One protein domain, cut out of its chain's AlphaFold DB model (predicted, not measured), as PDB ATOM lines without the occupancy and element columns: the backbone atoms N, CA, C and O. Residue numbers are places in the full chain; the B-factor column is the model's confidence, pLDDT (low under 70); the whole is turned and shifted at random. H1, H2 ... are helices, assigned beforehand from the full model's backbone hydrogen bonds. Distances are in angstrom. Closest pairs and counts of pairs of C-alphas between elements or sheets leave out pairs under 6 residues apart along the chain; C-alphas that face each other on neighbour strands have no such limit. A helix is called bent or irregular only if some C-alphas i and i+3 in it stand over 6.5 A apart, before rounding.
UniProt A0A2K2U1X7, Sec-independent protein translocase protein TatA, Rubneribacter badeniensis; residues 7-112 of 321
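AT A GLANCE: This is residues 7 to 112 of the 321 residues of the protein "Sec-independent protein translocase protein TatA" of Rubneribacter badeniensis (UniProt A0A2K2U1X7). The model is an open, extended V of helices with no common core: the long helix H2 makes one arm, H3 and then H4, end to end, make the other, and the two arms meet in a corner where the last part of H2 packs on the first part of H3. A short helix, H1, is turned off the far end of H2 like a foot, and the loop of residues 55 to 65 closes the corner between H2 and H3. The outer stretches of both arms stick out with little beside them, namely residues 7 to 12 of H1, residues 27 to 41 of H2 and residues 77 to 112, which take in the end of H3 and the whole of H4. The printed part has 106 residues with four named helices in the order H1, H2, H3, H4 and no named strand, and its class is all helix. The whole is extended, with a radius of gyration of the C-alphas of 24.5 A, and its C-alphas span 79 by 52 by 18 A, an outline that is only just flat.

IN THESE COORDINATES: The longest helix is H2, residues 24 to 54, which measures 42.3 A from first to last C-alpha. It runs from C-alpha 24 at (6.228, -24.374, 40.918) to C-alpha 54 at (43.720, -30.982, 22.448). H2 is neither bent nor irregular, but only just: C-alphas 51 and 54 are 6.2 A apart. Before it comes H1, residues 7 to 20, with a length of 19.6 A, beginning at C-alpha 7 at (1.965, -10.315, 24.393). After H2 comes H3, residues 66 to 83, 26.1 A long. H4, residues 86 to 112, is 38.2 A long and ends at C-alpha 112 at (20.208, -14.439, 83.040).

HOW THE PARTS SIT: H2 touches H3, with 10 pairs of C-alphas within 8 A. The closest C-alphas of the two are those of Val 49 and Ala 69, 6.2 A apart. H2 touches H3 with residues 45 to 54 alone, and H3 touches H2 with residues 66 to 73 alone. The lines of H2 and H3 stand at a steep tilt of 60 degrees, and the two helices run opposite ways. At its other end H2 is close to H1 but not clearly touching it, with 1 pair of C-alphas within 8 A, those of Phe 17 and Leu 25 at 7.0 A. H1 and H2 run opposite ways at a steep tilt of 69 degrees, only just short of about perpendicular. H4 touches no helix: it is apart from H1 and H2, and also from H3, which it follows in the chain. H1 and H3 are apart too. In H1, H2 and H4 every O i to N i+4 pair of the backbone is within hydrogen-bond range, and in H3 13 of 14 are.

THE WHOLE: The two C-alphas farthest apart in the domain are those of Asp 60 and Ala 112, at 78.5 A, while the first and last printed C-alphas, of Phe 7 and Ala 112, are 61.6 A apart. The printed part runs from residue 7 to residue 112 and has no cut. The link from H2 to H3 is long, with 11 residues, and the links from H1 to H2, with 3 residues, and from H3 to H4, with 2, are tight. The mean pLDDT of the printed part is 80.3. It is under 70 in 31 residues: 53 to 66, 68, 75 to 86 and 109 to 112. By helix the mean pLDDT is 95 for H1, 89 for H2, 65 for H3 and 79 for H4.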
ATOM      1  N   PHE A   7       3.283 -10.082  23.792       94.56
ATOM      2  CA  PHE A   7       1.965 -10.315  24.393       94.56
ATOM      3  C   PHE A   7       1.579 -11.802  24.397       94.56
ATOM      4  O   PHE A   7       1.114 -12.316  25.407       94.56
ATOM      5  N   GLU A   8       1.839 -12.524  23.305       95.00
ATOM      6  CA  GLU A   8       1.576 -13.965  23.215       95.00
ATOM      7  C   GLU A   8       2.490 -14.755  24.162       95.00
ATOM      8  O   GLU A   8       2.028 -15.669  24.843       95.00
ATOM      9  N   LEU A   9       3.760 -14.350  24.293       94.38
ATOM     10  CA  LEU A   9       4.678 -14.902  25.293       94.38
ATOM     11  C   LEU A   9       4.166 -14.669  26.725       94.38
ATOM     12  O   LEU A   9       4.255 -15.574  27.555       94.38
ATOM     13  N   PHE A  10       3.597 -13.494  27.012       95.19
ATOM     14  CA  PHE A  10       2.967 -13.202  28.302       95.19
ATOM     15  C   PHE A  10       1.712 -14.056  28.543       95.19
ATOM     16  O   PHE A  10       1.556 -14.591  29.639       95.19
ATOM     17  N   LEU A  11       0.860 -14.266  27.532       95.38
ATOM     18  CA  LEU A  11      -0.290 -15.178  27.628       95.38
ATOM     19  C   LEU A  11       0.155 -16.623  27.893       95.38
ATOM     20  O   LEU A  11      -0.381 -17.270  28.791       95.38
ATOM     21  N   ILE A  12       1.159 -17.123  27.168       93.75
ATOM     22  CA  ILE A  12       1.729 -18.465  27.379       93.75
ATOM     23  C   ILE A  12       2.303 -18.590  28.796       93.75
ATOM     24  O   ILE A  12       2.079 -19.603  29.463       93.75
ATOM     25  N   LEU A  13       2.996 -17.556  29.287       93.62
ATOM     26  CA  LEU A  13       3.512 -17.528  30.653       93.62
ATOM     27  C   LEU A  13       2.375 -17.520  31.684       93.62
ATOM     28  O   LEU A  13       2.453 -18.279  32.645       93.62
ATOM     29  N   LEU A  14       1.308 -16.746  31.468       95.62
ATOM     30  CA  LEU A  14       0.128 -16.696  32.338       95.62
ATOM     31  C   LEU A  14      -0.614 -18.042  32.381       95.62
ATOM     32  O   LEU A  14      -0.943 -18.517  33.466       95.62
ATOM     33  N   PHE A  15      -0.813 -18.707  31.238       96.00
ATOM     34  CA  PHE A  15      -1.380 -20.061  31.201       96.00
ATOM     35  C   PHE A  15      -0.465 -21.083  31.887       96.00
ATOM     36  O   PHE A  15      -0.947 -21.899  32.669       96.00
ATOM     37  N   GLY A  16       0.854 -21.015  31.680       95.44
ATOM     38  CA  GLY A  16       1.814 -21.851  32.407       95.44
ATOM     39  C   GLY A  16       1.785 -21.609  33.922       95.44
ATOM     40  O   GLY A  16       1.854 -22.556  34.705       95.44
ATOM     41  N   PHE A  17       1.627 -20.355  34.343       95.50
ATOM     42  CA  PHE A  17       1.517 -19.934  35.742       95.50
ATOM     43  C   PHE A  17       0.185 -20.365  36.373       95.50
ATOM     44  O   PHE A  17       0.153 -20.670  37.560       95.50
ATOM     45  N   LEU A  18      -0.889 -20.469  35.584       96.25
ATOM     46  CA  LEU A  18      -2.189 -20.989  36.022       96.25
ATOM     47  C   LEU A  18      -2.219 -22.529  36.087       96.25
ATOM     48  O   LEU A  18      -2.823 -23.086  36.999       96.25
ATOM     49  N   ILE A  19      -1.542 -23.218  35.160       95.88
ATOM     50  CA  ILE A  19      -1.458 -24.691  35.107       95.88
ATOM     51  C   ILE A  19      -0.511 -25.243  36.182       95.88
ATOM     52  O   ILE A  19      -0.849 -26.205  36.869       95.88
ATOM     53  N   PHE A  20       0.685 -24.663  36.323       94.19
ATOM     54  CA  PHE A  20       1.698 -25.148  37.268       94.19
ATOM     55  C   PHE A  20       1.678 -24.407  38.610       94.19
ATOM     56  O   PHE A  20       2.142 -24.956  39.607       94.19
ATOM     57  N   GLY A  21       1.128 -23.196  38.668       94.69
ATOM     58  CA  GLY A  21       1.041 -22.378  39.878       94.69
ATOM     59  C   GLY A  21       2.249 -21.451  40.107       94.69
ATOM     60  O   GLY A  21       3.367 -21.760  39.666       94.69
ATOM     61  N   PRO A  22       2.051 -20.345  40.859       93.19
ATOM     62  CA  PRO A  22       3.072 -19.334  41.156       93.19
ATOM     63  C   PRO A  22       4.360 -19.902  41.752       93.19
ATOM     64  O   PRO A  22       5.439 -19.411  41.438       93.19
ATOM     65  N   ASP A  23       4.272 -20.941  42.586       93.62
ATOM     66  CA  ASP A  23       5.423 -21.475  43.324       93.62
ATOM     67  C   ASP A  23       6.213 -22.535  42.550       93.62
ATOM     68  O   ASP A  23       7.415 -22.715  42.778       93.62
ATOM     69  N   LYS A  24       5.570 -23.264  41.625       92.94
ATOM     70  CA  LYS A  24       6.228 -24.374  40.918       92.94
ATOM     71  C   LYS A  24       7.167 -23.875  39.831       92.94
ATOM     72  O   LYS A  24       8.276 -24.392  39.737       92.94
ATOM     73  N   LEU A  25       6.783 -22.857  39.058       93.31
ATOM     74  CA  LEU A  25       7.659 -22.277  38.033       93.31
ATOM     75  C   LEU A  25       9.000 -21.760  38.601       93.31
ATOM     76  O   LEU A  25      10.037 -22.201  38.107       93.31
ATOM     77  N   PRO A  26       9.060 -20.930  39.665       91.69
ATOM     78  CA  PRO A  26      10.325 -20.514  40.265       91.69
ATOM     79  C   PRO A  26      11.041 -21.649  41.012       91.69
ATOM     80  O   PRO A  26      12.268 -21.617  41.096       91.69
ATOM     81  N   ALA A  27      10.343 -22.666  41.534       94.88
ATOM     82  CA  ALA A  27      10.996 -23.860  42.079       94.88
ATOM     83  C   ALA A  27      11.720 -24.660  40.979       94.88
ATOM     84  O   ALA A  27      12.889 -25.013  41.149       94.88
ATOM     85  N   MET A  28      11.069 -24.875  39.831       95.06
ATOM     86  CA  MET A  28      11.659 -25.556  38.675       95.06
ATOM     87  C   MET A  28      12.740 -24.708  37.996       95.06
ATOM     88  O   MET A  28      13.775 -25.241  37.612       95.06
ATOM     89  N   ALA A  29      12.588 -23.384  37.934       95.06
ATOM     90  CA  ALA A  29      13.652 -22.487  37.479       95.06
ATOM     91  C   ALA A  29      14.883 -22.541  38.406       95.06
ATOM     92  O   ALA A  29      16.015 -22.504  37.927       95.06
ATOM     93  N   LYS A  30      14.697 -22.705  39.725       96.19
ATOM     94  CA  LYS A  30      15.802 -22.878  40.687       96.19
ATOM     95  C   LYS A  30      16.498 -24.240  40.573       96.19
ATOM     96  O   LYS A  30      17.695 -24.306  40.847       96.19
ATOM     97  N   THR A  31      15.811 -25.320  40.190       96.44
ATOM     98  CA  THR A  31      16.453 -26.632  39.959       96.44
ATOM     99  C   THR A  31      17.096 -26.708  38.575       96.44
ATOM    100  O   THR A  31      18.278 -27.037  38.474       96.44
ATOM    101  N   LEU A  32      16.372 -26.316  37.524       96.62
ATOM    102  CA  LEU A  32      16.864 -26.280  36.148       96.62
ATOM    103  C   LEU A  32      18.000 -25.263  35.980       96.62
ATOM    104  O   LEU A  32      18.999 -25.580  35.348       96.62
ATOM    105  N   GLY A  33      17.920 -24.092  36.617       96.06
ATOM    106  CA  GLY A  33      19.002 -23.104  36.639       96.06
ATOM    107  C   GLY A  33      20.279 -23.632  37.297       96.06
ATOM    108  O   GLY A  33      21.364 -23.436  36.761       96.06
ATOM    109  N   LYS A  34      20.173 -24.393  38.398       96.50
ATOM    110  CA  LYS A  34      21.329 -25.084  39.007       96.50
ATOM    111  C   LYS A  34      21.908 -26.165  38.090       96.50
ATOM    112  O   LYS A  34      23.127 -26.311  38.033       96.50
ATOM    113  N   ALA A  35      21.058 -26.902  37.371       97.00
ATOM    114  CA  ALA A  35      21.494 -27.902  36.398       97.00
ATOM    115  C   ALA A  35      22.201 -27.254  35.195       97.00
ATOM    116  O   ALA A  35      23.301 -27.673  34.848       97.00
ATOM    117  N   ILE A  36      21.630 -26.186  34.627       96.56
ATOM    118  CA  ILE A  36      22.233 -25.382  33.553       96.56
ATOM    119  C   ILE A  36      23.558 -24.775  34.016       96.56
ATOM    120  O   ILE A  36      24.528 -24.839  33.271       96.56
ATOM    121  N   ASN A  37      23.644 -24.243  35.240       96.19
ATOM    122  CA  ASN A  37      24.890 -23.675  35.755       96.19
ATOM    123  C   ASN A  37      25.979 -24.743  35.906       96.19
ATOM    124  O   ASN A  37      27.101 -24.518  35.475       96.19
ATOM    125  N   LYS A  38      25.664 -25.922  36.465       95.19
ATOM    126  CA  LYS A  38      26.635 -27.028  36.543       95.19
ATOM    127  C   LYS A  38      27.031 -27.561  35.168       95.19
ATOM    128  O   LYS A  38      28.203 -27.841  34.952       95.19
ATOM    129  N   PHE A  39      26.084 -27.665  34.238       95.44
ATOM    130  CA  PHE A  39      26.369 -28.035  32.854       95.44
ATOM    131  C   PHE A  39      27.246 -26.986  32.163       95.44
ATOM    132  O   PHE A  39      28.148 -27.358  31.422       95.44
ATOM    133  N   ARG A  40      27.048 -25.693  32.448       94.62
ATOM    134  CA  ARG A  40      27.892 -24.609  31.939       94.62
ATOM    135  C   ARG A  40      29.304 -24.668  32.527       94.62
ATOM    136  O   ARG A  40      30.243 -24.641  31.747       94.62
ATOM    137  N   SER A  41      29.467 -24.852  33.838       93.38
ATOM    138  CA  SER A  41      30.794 -25.027  34.451       93.38
ATOM    139  C   SER A  41      31.522 -26.263  33.905       93.38
ATOM    140  O   SER A  41      32.681 -26.167  33.526       93.38
ATOM    141  N   ALA A  42      30.830 -27.398  33.746       93.19
ATOM    142  CA  ALA A  42      31.404 -28.586  33.108       93.19
ATOM    143  C   ALA A  42      31.729 -28.357  31.617       93.19
ATOM    144  O   ALA A  42      32.754 -28.830  31.129       93.19
ATOM    145  N   GLN A  43      30.905 -27.593  30.886       92.62
ATOM    146  CA  GLN A  43      31.228 -27.143  29.528       92.62
ATOM    147  C   GLN A  43      32.461 -26.238  29.507       92.62
ATOM    148  O   GLN A  43      33.254 -26.368  28.583       92.62
ATOM    149  N   GLU A  44      32.625 -25.333  30.470       91.44
ATOM    150  CA  GLU A  44      33.759 -24.410  30.578       91.44
ATOM    151  C   GLU A  44      35.051 -25.151  30.933       91.44
ATOM    152  O   GLU A  44      36.065 -24.929  30.278       91.44
ATOM    153  N   GLU A  45      35.009 -26.092  31.877       87.62
ATOM    154  CA  GLU A  45      36.128 -26.981  32.214       87.62
ATOM    155  C   GLU A  45      36.522 -27.865  31.021       87.62
ATOM    156  O   GLU A  45      37.692 -27.892  30.636       87.62
ATOM    157  N   MET A  46      35.553 -28.509  30.359       86.25
ATOM    158  CA  MET A  46      35.806 -29.317  29.161       86.25
ATOM    159  C   MET A  46      36.320 -28.463  27.991       86.25
ATOM    160  O   MET A  46      37.265 -28.860  27.316       86.25
ATOM    161  N   ASN A  47      35.758 -27.269  27.760       87.19
ATOM    162  CA  ASN A  47      36.262 -26.335  26.747       87.19
ATOM    163  C   ASN A  47      37.667 -25.844  27.084       87.19
ATOM    164  O   ASN A  47      38.447 -25.635  26.163       87.19
ATOM    165  N   LYS A  48      37.986 -25.640  28.365       85.25
ATOM    166  CA  LYS A  48      39.319 -25.227  28.806       85.25
ATOM    167  C   LYS A  48      40.328 -26.326  28.501       85.25
ATOM    168  O   LYS A  48      41.256 -26.054  27.756       85.25
ATOM    169  N   VAL A  49      40.089 -27.557  28.963       80.56
ATOM    170  CA  VAL A  49      40.954 -28.720  28.680       80.56
ATOM    171  C   VAL A  49      41.119 -28.935  27.170       80.56
ATOM    172  O   VAL A  49      42.244 -29.035  26.690       80.56
ATOM    173  N   ILE A  50      40.030 -28.907  26.392       79.12
ATOM    174  CA  ILE A  50      40.109 -29.022  24.925       79.12
ATOM    175  C   ILE A  50      40.968 -27.895  24.328       79.12
ATOM    176  O   ILE A  50      41.825 -28.177  23.499       79.12
ATOM    177  N   LYS A  51      40.798 -26.641  24.768       75.69
ATOM    178  CA  LYS A  51      41.548 -25.477  24.252       75.69
ATOM    179  C   LYS A  51      42.985 -25.349  24.769       75.69
ATOM    180  O   LYS A  51      43.714 -24.523  24.234       75.69
ATOM    181  N   THR A  52      43.384 -26.103  25.795       73.06
ATOM    182  CA  THR A  52      44.756 -26.079  26.340       73.06
ATOM    183  C   THR A  52      45.558 -27.350  26.076       73.06
ATOM    184  O   THR A  52      46.776 -27.298  26.190       73.06
ATOM    185  N   GLU A  53      44.913 -28.481  25.768       66.31
ATOM    186  CA  GLU A  53      45.591 -29.787  25.640       66.31
ATOM    187  C   GLU A  53      45.254 -30.566  24.356       66.31
ATOM    188  O   GLU A  53      45.990 -31.480  23.998       66.31
ATOM    189  N   VAL A  54      44.159 -30.241  23.655       62.84
ATOM    190  CA  VAL A  54      43.720 -30.982  22.448       62.84
ATOM    191  C   VAL A  54      43.804 -30.117  21.186       62.84
ATOM    192  O   VAL A  54      44.173 -30.615  20.125       62.84
ATOM    193  N   TYR A  55      43.486 -28.829  21.313       61.81
ATOM    194  CA  TYR A  55      43.528 -27.825  20.256       61.81
ATOM    195  C   TYR A  55      44.879 -27.099  20.264       61.81
ATOM    196  O   TYR A  55      45.046 -26.095  20.955       61.81
ATOM    197  N   ASP A  56      45.839 -27.602  19.487       65.44
ATOM    198  CA  ASP A  56      47.014 -26.822  19.091       65.44
ATOM    199  C   ASP A  56      46.663 -25.990  17.841       65.44
ATOM    200  O   ASP A  56      46.403 -26.579  16.789       65.44
ATOM    201  N   PRO A  57      46.648 -24.646  17.914       63.25
ATOM    202  CA  PRO A  57      46.360 -23.792  16.763       63.25
ATOM    203  C   PRO A  57      47.478 -23.770  15.702       63.25
ATOM    204  O   PRO A  57      47.297 -23.114  14.678       63.25
ATOM    205  N   ASN A  58      48.612 -24.448  15.928       63.38
ATOM    206  CA  ASN A  58      49.766 -24.488  15.019       63.38
ATOM    207  C   ASN A  58      49.982 -25.864  14.353       63.38
ATOM    208  O   ASN A  58      50.930 -26.010  13.585       63.38
ATOM    209  N   SER A  59      49.128 -26.857  14.630       57.88
ATOM    210  CA  SER A  59      49.188 -28.201  14.036       57.88
ATOM    211  C   SER A  59      48.019 -28.450  13.079       57.88
ATOM    212  O   SER A  59      46.872 -28.142  13.402       57.88
ATOM    213  N   ASP A  60      48.280 -29.115  11.948       58.62
ATOM    214  CA  ASP A  60      47.301 -29.362  10.868       58.62
ATOM    215  C   ASP A  60      46.075 -30.222  11.259       58.62
ATOM    216  O   ASP A  60      45.101 -30.310  10.512       58.62
ATOM    217  N   GLU A  61      46.085 -30.857  12.435       63.44
ATOM    218  CA  GLU A  61      44.988 -31.690  12.948       63.44
ATOM    219  C   GLU A  61      44.689 -31.372  14.431       63.44
ATOM    220  O   GLU A  61      45.183 -32.060  15.334       63.44
ATOM    221  N   PRO A  62      43.858 -30.355  14.723       62.88
ATOM    222  CA  PRO A  62      43.731 -29.757  16.058       62.88
ATOM    223  C   PRO A  62      42.814 -30.532  17.035       62.88
ATOM    224  O   PRO A  62      42.174 -29.927  17.894       62.88
ATOM    225  N   PHE A  63      42.694 -31.861  16.889       62.16
ATOM    226  CA  PHE A  63      41.820 -32.718  17.717       62.16
ATOM    227  C   PHE A  63      42.362 -34.150  17.952       62.16
ATOM    228  O   PHE A  63      41.593 -35.112  17.997       62.16
ATOM    229  N   LYS A  64      43.681 -34.330  18.106       64.31
ATOM    230  CA  LYS A  64      44.304 -35.674  18.110       64.31
ATOM    231  C   LYS A  64      44.100 -36.537  19.371       64.31
ATOM    232  O   LYS A  64      44.050 -37.755  19.234       64.31
ATOM    233  N   ASN A  65      43.926 -35.962  20.572       68.38
ATOM    234  CA  ASN A  65      43.937 -36.723  21.844       68.38
ATOM    235  C   ASN A  65      42.664 -36.599  22.729       68.38
ATOM    236  O   ASN A  65      42.760 -36.279  23.917       68.38
ATOM    237  N   PRO A  66      41.448 -36.902  22.227       69.06
ATOM    238  CA  PRO A  66      40.212 -36.777  23.013       69.06
ATOM    239  C   PRO A  66      40.135 -37.724  24.229       69.06
ATOM    240  O   PRO A  66      39.443 -37.417  25.201       69.06
ATOM    241  N   LEU A  67      40.844 -38.861  24.209       71.62
ATOM    242  CA  LEU A  67      40.894 -39.799  25.339       71.62
ATOM    243  C   LEU A  67      41.711 -39.274  26.529       71.62
ATOM    244  O   LEU A  67      41.363 -39.574  27.670       71.62
ATOM    245  N   GLU A  68      42.767 -38.490  26.290       69.69
ATOM    246  CA  GLU A  68      43.583 -37.934  27.376       69.69
ATOM    247  C   GLU A  68      42.830 -36.824  28.116       69.69
ATOM    248  O   GLU A  68      42.735 -36.842  29.341       69.69
ATOM    249  N   ALA A  69      42.188 -35.915  27.377       71.25
ATOM    250  CA  ALA A  69      41.329 -34.885  27.957       71.25
ATOM    251  C   ALA A  69      40.229 -35.484  28.853       71.25
ATOM    252  O   ALA A  69      39.978 -34.996  29.958       71.25
ATOM    253  N   LEU A  70      39.600 -36.581  28.414       73.12
ATOM    254  CA  LEU A  70      38.571 -37.268  29.195       73.12
ATOM    255  C   LEU A  70      39.143 -37.933  30.461       73.12
ATOM    256  O   LEU A  70      38.497 -37.902  31.512       73.12
ATOM    257  N   SER A  71      40.355 -38.499  30.394       77.56
ATOM    258  CA  SER A  71      41.012 -39.089  31.565       77.56
ATOM    259  C   SER A  71      41.445 -38.018  32.574       77.56
ATOM    260  O   SER A  71      41.189 -38.186  33.769       77.56
ATOM    261  N   LYS A  72      41.979 -36.876  32.115       70.94
ATOM    262  CA  LYS A  72      42.357 -35.730  32.958       70.94
ATOM    263  C   LYS A  72      41.171 -35.027  33.611       70.94
ATOM    264  O   LYS A  72      41.270 -34.682  34.786       70.94
ATOM    265  N   VAL A  73      40.029 -34.874  32.935       74.12
ATOM    266  CA  VAL A  73      38.791 -34.392  33.588       74.12
ATOM    267  C   VAL A  73      38.371 -35.359  34.705       74.12
ATOM    268  O   VAL A  73      38.127 -34.938  35.839       74.12
ATOM    269  N   ALA A  74      38.404 -36.669  34.435       74.62
ATOM    270  CA  ALA A  74      38.108 -37.701  35.429       74.62
ATOM    271  C   ALA A  74      39.179 -37.841  36.539       74.62
ATOM    272  O   ALA A  74      38.917 -38.479  37.557       74.62
ATOM    273  N   GLU A  75      40.385 -37.296  36.374       67.25
ATOM    274  CA  GLU A  75      41.405 -37.136  37.426       67.25
ATOM    275  C   GLU A  75      41.195 -35.837  38.223       67.25
ATOM    276  O   GLU A  75      41.343 -35.827  39.447       67.25
ATOM    277  N   GLY A  76      40.802 -34.753  37.548       64.38
ATOM    278  CA  GLY A  76      40.537 -33.439  38.131       64.38
ATOM    279  C   GLY A  76      39.416 -33.478  39.165       64.38
ATOM    280  O   GLY A  76      39.616 -33.026  40.296       64.38
ATOM    281  N   GLU A  77      38.279 -34.102  38.833       61.31
ATOM    282  CA  GLU A  77      37.200 -34.332  39.804       61.31
ATOM    283  C   GLU A  77      37.667 -35.181  40.996       61.31
ATOM    284  O   GLU A  77      37.365 -34.848  42.142       61.31
ATOM    285  N   LYS A  78      38.450 -36.247  40.762       58.41
ATOM    286  CA  LYS A  78      38.981 -37.095  41.846       58.41
ATOM    287  C   LYS A  78      39.928 -36.326  42.763       58.41
ATOM    288  O   LYS A  78      39.870 -36.534  43.972       58.41
ATOM    289  N   LYS A  79      40.782 -35.443  42.226       55.66
ATOM    290  CA  LYS A  79      41.635 -34.558  43.036       55.66
ATOM    291  C   LYS A  79      40.771 -33.644  43.901       55.66
ATOM    292  O   LYS A  79      40.896 -33.707  45.119       55.66
ATOM    293  N   GLN A  80      39.845 -32.895  43.301       55.03
ATOM    294  CA  GLN A  80      38.994 -31.937  44.020       55.03
ATOM    295  C   GLN A  80      38.105 -32.600  45.091       55.03
ATOM    296  O   GLN A  80      38.007 -32.103  46.214       55.03
ATOM    297  N   GLN A  81      37.502 -33.756  44.792       55.44
ATOM    298  CA  GLN A  81      36.686 -34.503  45.759       55.44
ATOM    299  C   GLN A  81      37.519 -35.171  46.870       55.44
ATOM    300  O   GLN A  81      36.978 -35.452  47.938       55.44
ATOM    301  N   LYS A  82      38.821 -35.407  46.649       53.56
ATOM    302  CA  LYS A  82      39.750 -35.961  47.649       53.56
ATOM    303  C   LYS A  82      40.431 -34.880  48.501       53.56
ATOM    304  O   LYS A  82      40.861 -35.195  49.608       53.56
ATOM    305  N   THR A  83      40.510 -33.635  48.022       53.47
ATOM    306  CA  THR A  83      41.085 -32.493  48.763       53.47
ATOM    307  C   THR A  83      40.127 -31.806  49.733       53.47
ATOM    308  O   THR A  83      40.615 -31.115  50.610       53.47
ATOM    309  N   GLU A  84      38.804 -31.999  49.648       57.28
ATOM    310  CA  GLU A  84      37.932 -31.765  50.815       57.28
ATOM    311  C   GLU A  84      37.712 -33.088  51.552       57.28
ATOM    312  O   GLU A  84      36.648 -33.718  51.466       57.28
ATOM    313  N   SER A  85      38.748 -33.518  52.272       65.69
ATOM    314  CA  SER A  85      38.695 -34.738  53.071       65.69
ATOM    315  C   SER A  85      37.598 -34.631  54.135       65.69
ATOM    316  O   SER A  85      37.352 -33.567  54.713       65.69
ATOM    317  N   PHE A  86      36.947 -35.755  54.455       63.62
ATOM    318  CA  PHE A  86      35.921 -35.805  55.507       63.62
ATOM    319  C   PHE A  86      36.439 -35.271  56.854       63.62
ATOM    320  O   PHE A  86      35.655 -34.714  57.621       63.62
ATOM    321  N   SER A  87      37.749 -35.368  57.106       75.88
ATOM    322  CA  SER A  87      38.434 -34.775  58.260       75.88
ATOM    323  C   SER A  87      38.192 -33.268  58.391       75.88
ATOM    324  O   SER A  87      37.840 -32.797  59.470       75.88
ATOM    325  N   GLU A  88      38.327 -32.508  57.303       72.19
ATOM    326  CA  GLU A  88      38.225 -31.042  57.317       72.19
ATOM    327  C   GLU A  88      36.772 -30.587  57.399       72.19
ATOM    328  O   GLU A  88      36.441 -29.699  58.186       72.19
ATOM    329  N   ARG A  89      35.870 -31.253  56.665       76.12
ATOM    330  CA  ARG A  89      34.423 -31.010  56.783       76.12
ATOM    331  C   ARG A  89      33.918 -31.313  58.194       76.12
ATOM    332  O   ARG A  89      33.111 -30.547  58.722       76.12
ATOM    333  N   LYS A  90      34.424 -32.373  58.835       80.69
ATOM    334  CA  LYS A  90      34.076 -32.705  60.221       80.69
ATOM    335  C   LYS A  90      34.679 -31.713  61.218       80.69
ATOM    336  O   LYS A  90      33.944 -31.219  62.066       80.69
ATOM    337  N   ALA A  91      35.952 -31.340  61.074       81.75
ATOM    338  CA  ALA A  91      36.579 -30.308  61.906       81.75
ATOM    339  C   ALA A  91      35.859 -28.951  61.792       81.75
ATOM    340  O   ALA A  91      35.648 -28.277  62.800       81.75
ATOM    341  N   LYS A  92      35.419 -28.570  60.585       84.88
ATOM    342  CA  LYS A  92      34.628 -27.355  60.338       84.88
ATOM    343  C   LYS A  92      33.250 -27.430  61.001       84.88
ATOM    344  O   LYS A  92      32.885 -26.494  61.703       84.88
ATOM    345  N   TYR A  93      32.536 -28.549  60.856       82.94
ATOM    346  CA  TYR A  93      31.234 -28.769  61.500       82.94
ATOM    347  C   TYR A  93      31.325 -28.776  63.032       82.94
ATOM    348  O   TYR A  93      30.534 -28.111  63.700       82.94
ATOM    349  N   ASP A  94      32.308 -29.473  63.604       87.94
ATOM    350  CA  ASP A  94      32.497 -29.532  65.056       87.94
ATOM    351  C   ASP A  94      32.918 -28.155  65.616       87.94
ATOM    352  O   ASP A  94      32.420 -27.744  66.667       87.94
ATOM    353  N   LYS A  95      33.734 -27.381  64.880       85.06
ATOM    354  CA  LYS A  95      34.101 -25.993  65.227       85.06
ATOM    355  C   LYS A  95      32.920 -25.022  65.118       85.06
ATOM    356  O   LYS A  95      32.749 -24.183  65.998       85.06
ATOM    357  N   GLU A  96      32.077 -25.151  64.095       85.31
ATOM    358  CA  GLU A  96      30.850 -24.356  63.932       85.31
ATOM    359  C   GLU A  96      29.823 -24.683  65.028       85.31
ATOM    360  O   GLU A  96      29.240 -23.780  65.632       85.31
ATOM    361  N   ARG A  97      29.663 -25.966  65.373       86.06
ATOM    362  CA  ARG A  97      28.784 -26.419  66.460       86.06
ATOM    363  C   ARG A  97      29.281 -25.966  67.834       86.06
ATOM    364  O   ARG A  97      28.464 -25.554  68.658       86.06
ATOM    365  N   ALA A  98      30.593 -25.993  68.074       86.25
ATOM    366  CA  ALA A  98      31.204 -25.450  69.286       86.25
ATOM    367  C   ALA A  98      31.020 -23.926  69.379       86.25
ATOM    368  O   ALA A  98      30.569 -23.433  70.412       86.25
ATOM    369  N   ALA A  99      31.278 -23.189  68.292       88.00
ATOM    370  CA  ALA A  99      31.061 -21.743  68.232       88.00
ATOM    371  C   ALA A  99      29.588 -21.372  68.464       88.00
ATOM    372  O   ALA A  99      29.300 -20.465  69.246       88.00
ATOM    373  N   LYS A 100      28.646 -22.113  67.863       90.19
ATOM    374  CA  LYS A 100      27.211 -21.905  68.083       90.19
ATOM    375  C   LYS A 100      26.813 -22.192  69.531       90.19
ATOM    376  O   LYS A 100      26.160 -21.349  70.131       90.19
ATOM    377  N   LYS A 101      27.261 -23.308  70.126       87.56
ATOM    378  CA  LYS A 101      26.988 -23.624  71.542       87.56
ATOM    379  C   LYS A 101      27.593 -22.583  72.495       87.56
ATOM    380  O   LYS A 101      26.954 -22.229  73.477       87.56
ATOM    381  N   ALA A 102      28.784 -22.058  72.199       82.38
ATOM    382  CA  ALA A 102      29.406 -20.994  72.986       82.38
ATOM    383  C   ALA A 102      28.663 -19.650  72.853       82.38
ATOM    384  O   ALA A 102      28.501 -18.941  73.843       82.38
ATOM    385  N   ALA A 103      28.171 -19.307  71.659       84.00
ATOM    386  CA  ALA A 103      27.340 -18.120  71.447       84.00
ATOM    387  C   ALA A 103      25.951 -18.250  72.100       84.00
ATOM    388  O   ALA A 103      25.417 -17.267  72.606       84.00
ATOM    389  N   GLU A 104      25.379 -19.454  72.112       82.38
ATOM    390  CA  GLU A 104      24.107 -19.778  72.771       82.38
ATOM    391  C   GLU A 104      24.245 -19.717  74.301       82.38
ATOM    392  O   GLU A 104      23.453 -19.042  74.952       82.38
ATOM    393  N   ALA A 105      25.317 -20.291  74.863       79.38
ATOM    394  CA  ALA A 105      25.650 -20.173  76.285       79.38
ATOM    395  C   ALA A 105      25.880 -18.712  76.708       79.38
ATOM    396  O   ALA A 105      25.252 -18.251  77.656       79.38
ATOM    397  N   LYS A 106      26.681 -17.942  75.954       80.06
ATOM    398  CA  LYS A 106      26.893 -16.512  76.240       80.06
ATOM    399  C   LYS A 106      25.620 -15.672  76.108       80.06
ATOM    400  O   LYS A 106      25.491 -14.668  76.800       80.06
ATOM    401  N   LYS A 107      24.668 -16.064  75.253       79.50
ATOM    402  CA  LYS A 107      23.336 -15.438  75.211       79.50
ATOM    403  C   LYS A 107      22.487 -15.814  76.424       79.50
ATOM    404  O   LYS A 107      21.847 -14.929  76.975       79.50
ATOM    405  N   ALA A 108      22.528 -17.066  76.877       74.38
ATOM    406  CA  ALA A 108      21.838 -17.487  78.095       74.38
ATOM    407  C   ALA A 108      22.390 -16.776  79.348       74.38
ATOM    408  O   ALA A 108      21.606 -16.284  80.156       74.38
ATOM    409  N   GLU A 109      23.712 -16.628  79.481       67.38
ATOM    410  CA  GLU A 109      24.332 -15.827  80.551       67.38
ATOM    411  C   GLU A 109      23.964 -14.336  80.445       67.38
ATOM    412  O   GLU A 109      23.669 -13.695  81.458       67.38
ATOM    413  N   ALA A 110      23.928 -13.778  79.229       68.44
ATOM    414  CA  ALA A 110      23.523 -12.391  78.995       68.44
ATOM    415  C   ALA A 110      22.036 -12.132  79.303       68.44
ATOM    416  O   ALA A 110      21.704 -11.047  79.773       68.44
ATOM    417  N   GLU A 111      21.134 -13.096  79.087       62.03
ATOM    418  CA  GLU A 111      19.732 -12.956  79.508       62.03
ATOM    419  C   GLU A 111      19.547 -13.213  81.009       62.03
ATOM    420  O   GLU A 111      18.823 -12.459  81.657       62.03
ATOM    421  N   ALA A 112      20.256 -14.181  81.598       58.25
ATOM    422  CA  ALA A 112      20.208 -14.439  83.040       58.25
ATOM    423  C   ALA A 112      20.702 -13.235  83.866       58.25
ATOM    424  O   ALA A 112      20.052 -12.835  84.832       58.25
TER     425      ALA A 112